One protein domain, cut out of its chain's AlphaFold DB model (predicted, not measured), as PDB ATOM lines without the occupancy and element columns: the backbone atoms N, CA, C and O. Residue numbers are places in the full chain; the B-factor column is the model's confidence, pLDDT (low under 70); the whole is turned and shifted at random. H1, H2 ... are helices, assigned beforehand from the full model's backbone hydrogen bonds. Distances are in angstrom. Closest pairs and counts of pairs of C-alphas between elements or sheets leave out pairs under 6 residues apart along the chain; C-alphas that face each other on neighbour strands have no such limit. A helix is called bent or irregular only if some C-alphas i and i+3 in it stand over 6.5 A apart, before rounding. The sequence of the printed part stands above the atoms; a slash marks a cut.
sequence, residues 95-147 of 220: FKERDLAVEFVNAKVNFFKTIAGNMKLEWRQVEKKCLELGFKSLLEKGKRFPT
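What this domain is: This is residues 95 to 147 of the 220 residues of the protein "Myb-like domain-containing protein" of Morchella conica CCBAS932 (UniProt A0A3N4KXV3). What shape do these atoms make? An open, angular path of helical pieces: the long helix H1 bends into two arms, H2 packs with its beginning on the second arm H1b and stands about perpendicular to it, and H3 makes a further corner at the far end of H2. The first arm H1a sticks out at one end and residues 139 to 147 at the other, with the packing of H2 on H1b as the one clear contact between helices. What is it made of, and how large is it? The printed part has 53 residues with three named helices in the order H1, H2, H3 and no named strand, and its class is all helix. It is loose, with a radius of gyration of the C-alphas of 12.8 A, and elongated, spanning 38 by 22 by 19 A.

How they stand to each other: Is the longest helix straight? H1, residues 95 to 119, was assigned as one helix by its hydrogen bonds but is bent: C-alphas 106 and 109 are 7.1 A apart. Its arms H1a, residues 95 to 106, and H1b, residues 109 to 119, stand at a steep tilt of 50 degrees. What touches these arms? H2, residues 123 to 133, touches H1b, about perpendicular at 90 degrees; their closest C-alphas, those of Ala 116 and Trp 123, are 5.2 A apart. H1a and H2 are apart. Where does the last helix stand? H3, residues 135 to 144, is close to but not clearly touching H2, about perpendicular at 89 degrees, with the closest C-alphas, those of Cys 130 and Leu 138, 7.2 A apart. H3 is apart from both H1a and H1b. What do the backbones show? Every O i to N i+4 pair is within hydrogen-bond range in H1a and H2, against 6 of 7 in H1b and 5 of 6 in H3.

Where its parts are: Where do the arms of H1 run? H1a begins at C-alpha 95, (31.233, 7.876, -12.729), and is 16.9 A long; H1b, 15.4 A long, ends at C-alpha 119, (11.904, 0.327, 15.922). Where are the other helices? H2 is 15.4 A from C-alpha 123 to C-alpha 133. H3 is 14.6 A long and ends at C-alpha 144, (28.110, 2.283, 23.678).

The domain as a whole: How far does the printed part reach? The two C-alphas farthest apart are those of Phe 95 and Thr 147, at 38.2 A. Are there cuts or long links? The printed part has no cut, and the links H1 to H2 and H2 to H3 are both tight. Where is confidence low? The mean pLDDT of the printed part is 92.4, and residues 146 to 147 are under 70 in this model.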
ATOM      1  N   PHE A  95      32.097   8.942 -12.208       92.88
ATOM      2  CA  PHE A  95      31.233   7.876 -12.729       92.88
ATOM      3  C   PHE A  95      30.868   6.832 -11.667       92.88
ATOM      4  O   PHE A  95      29.709   6.437 -11.572       92.88
ATOM      5  N   LYS A  96      31.828   6.420 -10.829       94.19
ATOM      6  CA  LYS A  96      31.586   5.457  -9.743       94.19
ATOM      7  C   LYS A  96      30.723   6.075  -8.647       94.19
ATOM      8  O   LYS A  96      29.864   5.397  -8.090       94.19
ATOM      9  N   GLU A  97      30.932   7.356  -8.355       94.94
ATOM     10  CA  GLU A  97      30.088   8.108  -7.425       94.94
ATOM     11  C   GLU A  97      28.650   8.229  -7.944       94.94
ATOM     12  O   GLU A  97      27.697   8.024  -7.190       94.94
ATOM     13  N   ARG A  98      28.480   8.490  -9.245       96.38
ATOM     14  CA  ARG A  98      27.167   8.518  -9.895       96.38
ATOM     15  C   ARG A  98      26.471   7.161  -9.830       96.38
ATOM     16  O   ARG A  98      25.302   7.109  -9.447       96.38
ATOM     17  N   ASP A  99      27.166   6.085 -10.182       96.31
ATOM     18  CA  ASP A  99      26.613   4.728 -10.132       96.31
ATOM     19  C   ASP A  99      26.218   4.351  -8.696       96.31
ATOM     20  O   ASP A  99      25.119   3.839  -8.465       96.31
ATOM     21  N   LEU A 100      27.055   4.702  -7.712       96.38
ATOM     22  CA  LEU A 100      26.742   4.541  -6.292       96.38
ATOM     23  C   LEU A 100      25.478   5.316  -5.898       96.38
ATOM     24  O   LEU A 100      24.635   4.777  -5.180       96.38
ATOM     25  N   ALA A 101      25.332   6.565  -6.340       96.62
ATOM     26  CA  ALA A 101      24.172   7.386  -6.007       96.62
ATOM     27  C   ALA A 101      22.866   6.789  -6.556       96.62
ATOM     28  O   ALA A 101      21.859   6.755  -5.843       96.62
ATOM     29  N   VAL A 102      22.884   6.282  -7.795       97.25
ATOM     30  CA  VAL A 102      21.728   5.613  -8.412       97.25
ATOM     31  C   VAL A 102      21.351   4.364  -7.623       97.25
ATOM     32  O   VAL A 102      20.194   4.213  -7.218       97.25
ATOM     33  N   GLU A 103      22.325   3.499  -7.347       97.06
ATOM     34  CA  GLU A 103      22.072   2.251  -6.629       97.06
ATOM     35  C   GLU A 103      21.594   2.511  -5.195       97.06
ATOM     36  O   GLU A 103      20.661   1.866  -4.710       97.06
ATOM     37  N   PHE A 104      22.154   3.526  -4.533       96.31
ATOM     38  CA  PHE A 104      21.709   3.943  -3.209       96.31
ATOM     39  C   PHE A 104      20.236   4.360  -3.210       96.31
ATOM     40  O   PHE A 104      19.485   3.916  -2.345       96.31
ATOM     41  N   VAL A 105      19.781   5.168  -4.174       94.44
ATOM     42  CA  VAL A 105      18.367   5.583  -4.246       94.44
ATOM     43  C   VAL A 105      17.438   4.387  -4.483       94.44
ATOM     44  O   VAL A 105      16.366   4.329  -3.875       94.44
ATOM     45  N   ASN A 106      17.862   3.411  -5.287       95.19
ATOM     46  CA  ASN A 106      17.090   2.192  -5.537       95.19
ATOM     47  C   ASN A 106      16.994   1.303  -4.285       95.19
ATOM     48  O   ASN A 106      15.921   0.791  -3.957       95.19
ATOM     49  N   ALA A 107      18.096   1.147  -3.546       95.25
ATOM     50  CA  ALA A 107      18.170   0.248  -2.395       95.25
ATOM     51  C   ALA A 107      17.708   0.884  -1.067       95.25
ATOM     52  O   ALA A 107      17.259   0.166  -0.163       95.25
ATOM     53  N   LYS A 108      17.782   2.219  -0.921       94.50
ATOM     54  CA  LYS A 108      17.613   2.897   0.381       94.50
ATOM     55  C   LYS A 108      16.257   2.653   1.032       94.50
ATOM     56  O   LYS A 108      16.186   2.528   2.253       94.50
ATOM     57  N   VAL A 109      15.181   2.557   0.247       94.12
ATOM     58  CA  VAL A 109      13.824   2.384   0.793       94.12
ATOM     59  C   VAL A 109      13.722   1.052   1.532       94.12
ATOM     60  O   VAL A 109      13.205   1.004   2.648       94.12
ATOM     61  N   ASN A 110      14.251  -0.024   0.947       95.94
ATOM     62  CA  ASN A 110      14.239  -1.344   1.573       95.94
ATOM     63  C   ASN A 110      15.163  -1.389   2.794       95.94
ATOM     64  O   ASN A 110      14.773  -1.920   3.833       95.94
ATOM     65  N   PHE A 111      16.341  -0.765   2.704       95.12
ATOM     66  CA  PHE A 111      17.274  -0.646   3.824       95.12
ATOM     67  C   PHE A 111      16.626   0.024   5.051       95.12
ATOM     68  O   PHE A 111      16.610  -0.553   6.141       95.12
ATOM     69  N   PHE A 112      16.021   1.204   4.876       95.44
ATOM     70  CA  PHE A 112      15.396   1.927   5.988       95.44
ATOM     71  C   PHE A 112      14.105   1.271   6.480       95.44
ATOM     72  O   PHE A 112      13.839   1.314   7.682       95.44
ATOM     73  N   LYS A 113      13.330   0.609   5.611       94.69
ATOM     74  CA  LYS A 113      12.149  -0.165   6.031       94.69
ATOM     75  C   LYS A 113      12.503  -1.280   7.015       94.69
ATOM     76  O   LYS A 113      11.778  -1.455   7.993       94.69
ATOM     77  N   THR A 114      13.616  -1.985   6.810       96.44
ATOM     78  CA  THR A 114      14.074  -3.030   7.742       96.44
ATOM     79  C   THR A 114      14.359  -2.452   9.131       96.44
ATOM     80  O   THR A 114      13.875  -2.975  10.134       96.44
ATOM     81  N   ILE A 115      15.087  -1.334   9.203       94.75
ATOM     82  CA  ILE A 115      15.409  -0.673  10.480       94.75
ATOM     83  C   ILE A 115      14.129  -0.152  11.155       94.75
ATOM     84  O   ILE A 115      13.905  -0.370  12.348       94.75
ATOM     85  N   ALA A 116      13.256   0.491  10.380       94.88
ATOM     86  CA  ALA A 116      11.996   1.048  10.855       94.88
ATOM     87  C   ALA A 116      11.051  -0.027  11.424       94.88
ATOM     88  O   ALA A 116      10.433   0.186  12.469       94.88
ATOM     89  N   GLY A 117      11.012  -1.218  10.811       94.62
ATOM     90  CA  GLY A 117      10.239  -2.365  11.295       94.62
ATOM     91  C   GLY A 117      10.658  -2.863  12.685       94.62
ATOM     92  O   GLY A 117       9.798  -3.269  13.479       94.62
ATOM     93  N   ASN A 118      11.953  -2.764  13.006       93.88
ATOM     94  CA  ASN A 118      12.504  -3.121  14.317       93.88
ATOM     95  C   ASN A 118      12.164  -2.073  15.383       93.88
ATOM     96  O   ASN A 118      11.859  -2.424  16.519       93.88
ATOM     97  N   MET A 119      12.165  -0.791  15.006       91.44
ATOM     98  CA  MET A 119      11.904   0.327  15.922       91.44
ATOM     99  C   MET A 119      10.422   0.713  16.029       91.44
ATOM    100  O   MET A 119      10.082   1.567  16.842       91.44
ATOM    101  N   LYS A 120       9.543   0.104  15.216       94.31
ATOM    102  CA  LYS A 120       8.118   0.473  15.083       94.31
ATOM    103  C   LYS A 120       7.920   1.944  14.695       94.31
ATOM    104  O   LYS A 120       6.989   2.597  15.158       94.31
ATOM    105  N   LEU A 121       8.802   2.449  13.835       94.94
ATOM    106  CA  LEU A 121       8.760   3.806  13.287       94.94
ATOM    107  C   LEU A 121       8.453   3.774  11.786       94.94
ATOM    108  O   LEU A 121       8.485   2.717  11.157       94.94
ATOM    109  N   GLU A 122       8.159   4.935  11.205       95.50
ATOM    110  CA  GLU A 122       8.026   5.089   9.754       95.50
ATOM    111  C   GLU A 122       9.414   5.310   9.116       95.50
ATOM    112  O   GLU A 122      10.304   5.924   9.710       95.50
ATOM    113  N   TRP A 123       9.644   4.755   7.921       95.38
ATOM    114  CA  TRP A 123      10.992   4.686   7.343       95.38
ATOM    115  C   TRP A 123      11.572   6.061   6.975       95.38
ATOM    116  O   TRP A 123      12.781   6.239   7.116       95.38
ATOM    117  N   ARG A 124      10.752   7.050   6.588       95.31
ATOM    118  CA  ARG A 124      11.219   8.428   6.340       95.31
ATOM    119  C   ARG A 124      11.654   9.113   7.632       95.31
ATOM    120  O   ARG A 124      12.590   9.911   7.615       95.31
ATOM    121  N   GLN A 125      11.026   8.802   8.769       95.19
ATOM    122  CA  GLN A 125      11.479   9.307  10.075       95.19
ATOM    123  C   GLN A 125      12.861   8.754  10.444       95.19
ATOM    124  O   GLN A 125      13.714   9.503  10.930       95.19
ATOM    125  N   VAL A 126      13.090   7.463  10.187       95.19
ATOM    126  CA  VAL A 126      14.391   6.817  10.411       95.19
ATOM    127  C   VAL A 126      15.447   7.386   9.464       95.19
ATOM    128  O   VAL A 126      16.510   7.780   9.937       95.19
ATOM    129  N   GLU A 127      15.146   7.518   8.167       94.88
ATOM    130  CA  GLU A 127      16.037   8.148   7.177       94.88
ATOM    131  C   GLU A 127      16.453   9.549   7.639       94.88
ATOM    132  O   GLU A 127      17.647   9.834   7.749       94.88
ATOM    133  N   LYS A 128      15.480  10.394   8.009       96.06
ATOM    134  CA  LYS A 128      15.744  11.748   8.511       96.06
ATOM    135  C   LYS A 128      16.693  11.734   9.707       96.06
ATOM    136  O   LYS A 128      17.639  12.514   9.732       96.06
ATOM    137  N   LYS A 129      16.476  10.848  10.686       95.62
ATOM    138  CA  LYS A 129      17.347  10.762  11.867       95.62
ATOM    139  C   LYS A 129      18.729  10.195  11.563       95.62
ATOM    140  O   LYS A 129      19.702  10.675  12.143       95.62
ATOM    141  N   CYS A 130      18.846   9.237  10.651       93.69
ATOM    142  CA  CYS A 130      20.138   8.728  10.201       93.69
ATOM    143  C   CYS A 130      20.953   9.805   9.471       93.69
ATOM    144  O   CYS A 130      22.154   9.904   9.713       93.69
ATOM    145  N   LEU A 131      20.313  10.629   8.635       94.00
ATOM    146  CA  LEU A 131      20.970  11.740   7.938       94.00
ATOM    147  C   LEU A 131      21.342  12.886   8.892       94.00
ATOM    148  O   LEU A 131      22.457  13.386   8.817       94.00
ATOM    149  N   GLU A 132      20.455  13.249   9.825       94.81
ATOM    150  CA  GLU A 132      20.695  14.302  10.828       94.81
ATOM    151  C   GLU A 132      21.866  13.961  11.762       94.81
ATOM    152  O   GLU A 132      22.660  14.829  12.113       94.81
ATOM    153  N   LEU A 133      21.989  12.695  12.174       94.00
ATOM    154  CA  LEU A 133      23.092  12.245  13.030       94.00
ATOM    155  C   LEU A 133      24.367  11.923  12.240       94.00
ATOM    156  O   LEU A 133      25.471  12.069  12.769       94.00
ATOM    157  N   GLY A 134      24.216  11.424  11.012       93.25
ATOM    158  CA  GLY A 134      25.281  10.817  10.223       93.25
ATOM    159  C   GLY A 134      25.671   9.409  10.701       93.25
ATOM    160  O   GLY A 134      25.626   9.075  11.890       93.25
ATOM    161  N   PHE A 135      26.126   8.567   9.767       90.06
ATOM    162  CA  PHE A 135      26.476   7.169  10.055       90.06
ATOM    163  C   PHE A 135      27.616   7.018  11.071       90.06
ATOM    164  O   PHE A 135      27.557   6.133  11.920       90.06
ATOM    165  N   LYS A 136      28.623   7.903  11.051       91.56
ATOM    166  CA  LYS A 136      29.748   7.854  12.005       91.56
ATOM    167  C   LYS A 136      29.272   7.995  13.457       91.56
ATOM    168  O   LYS A 136      29.636   7.183  14.303       91.56
ATOM    169  N   SER A 137      28.424   8.990  13.728       92.75
ATOM    170  CA  SER A 137      27.854   9.232  15.062       92.75
ATOM    171  C   SER A 137      26.928   8.094  15.492       92.75
ATOM    172  O   SER A 137      26.967   7.657  16.642       92.75
ATOM    173  N   LEU A 138      26.123   7.566  14.565       91.50
ATOM    174  CA  LEU A 138      25.216   6.453  14.840       91.50
ATOM    175  C   LEU A 138      25.969   5.174  15.232       91.50
ATOM    176  O   LEU A 138      25.606   4.535  16.218       91.50
ATOM    177  N   LEU A 139      27.038   4.833  14.507       91.94
ATOM    178  CA  LEU A 139      27.884   3.674  14.811       91.94
ATOM    179  C   LEU A 139      28.577   3.822  16.169       91.94
ATOM    180  O   LEU A 139      28.616   2.874  16.950       91.94
ATOM    181  N   GLU A 140      29.079   5.016  16.475       90.88
ATOM    182  CA  GLU A 140      29.700   5.308  17.768       90.88
ATOM    183  C   GLU A 140      28.702   5.173  18.927       90.88
ATOM    184  O   GLU A 140      29.017   4.580  19.958       90.88
ATOM    185  N   LYS A 141      27.460   5.643  18.747       89.56
ATOM    186  CA  LYS A 141      26.383   5.434  19.725       89.56
ATOM    187  C   LYS A 141      26.026   3.955  19.876       89.56
ATOM    188  O   LYS A 141      25.849   3.507  21.002       89.56
ATOM    189  N   GLY A 142      25.970   3.196  18.780       88.75
ATOM    190  CA  GLY A 142      25.686   1.757  18.810       88.75
ATOM    191  C   GLY A 142      26.707   0.960  19.627       88.75
ATOM    192  O   GLY A 142      26.324   0.114  20.428       88.75
ATOM    193  N   LYS A 143      28.001   1.294  19.521       88.38
ATOM    194  CA  LYS A 143      29.070   0.650  20.311       88.38
ATOM    195  C   LYS A 143      28.917   0.844  21.822       88.38
ATOM    196  O   LYS A 143      29.351  -0.006  22.591       88.38
ATOM    197  N   ARG A 144      28.310   1.956  22.253       82.31
ATOM    198  CA  ARG A 144      28.110   2.283  23.678       82.31
ATOM    199  C   ARG A 144      26.991   1.474  24.328       82.31
ATOM    200  O   ARG A 144      26.921   1.419  25.552       82.31
ATOM    201  N   PHE A 145      26.142   0.837  23.525       74.38
ATOM    202  CA  PHE A 145      25.049  -0.010  23.986       74.38
ATOM    203  C   PHE A 145      25.195  -1.398  23.352       74.38
ATOM    204  O   PHE A 145      24.521  -1.688  22.359       74.38
ATOM    205  N   PRO A 146      26.089  -2.260  23.880       62.47
ATOM    206  CA  PRO A 146      26.255  -3.609  23.358       62.47
ATOM    207  C   PRO A 146      24.920  -4.352  23.452       62.47
ATOM    208  O   PRO A 146      24.403  -4.629  24.534       62.47
ATOM    209  N   THR A 147      24.339  -4.639  22.290       61.59
ATOM    210  CA  THR A 147      23.142  -5.467  22.183       61.59
ATOM    211  C   THR A 147      23.555  -6.920  22.399       61.59
ATOM    212  O   THR A 147      24.448  -7.420  21.722       61.59
TER     213      THR A 147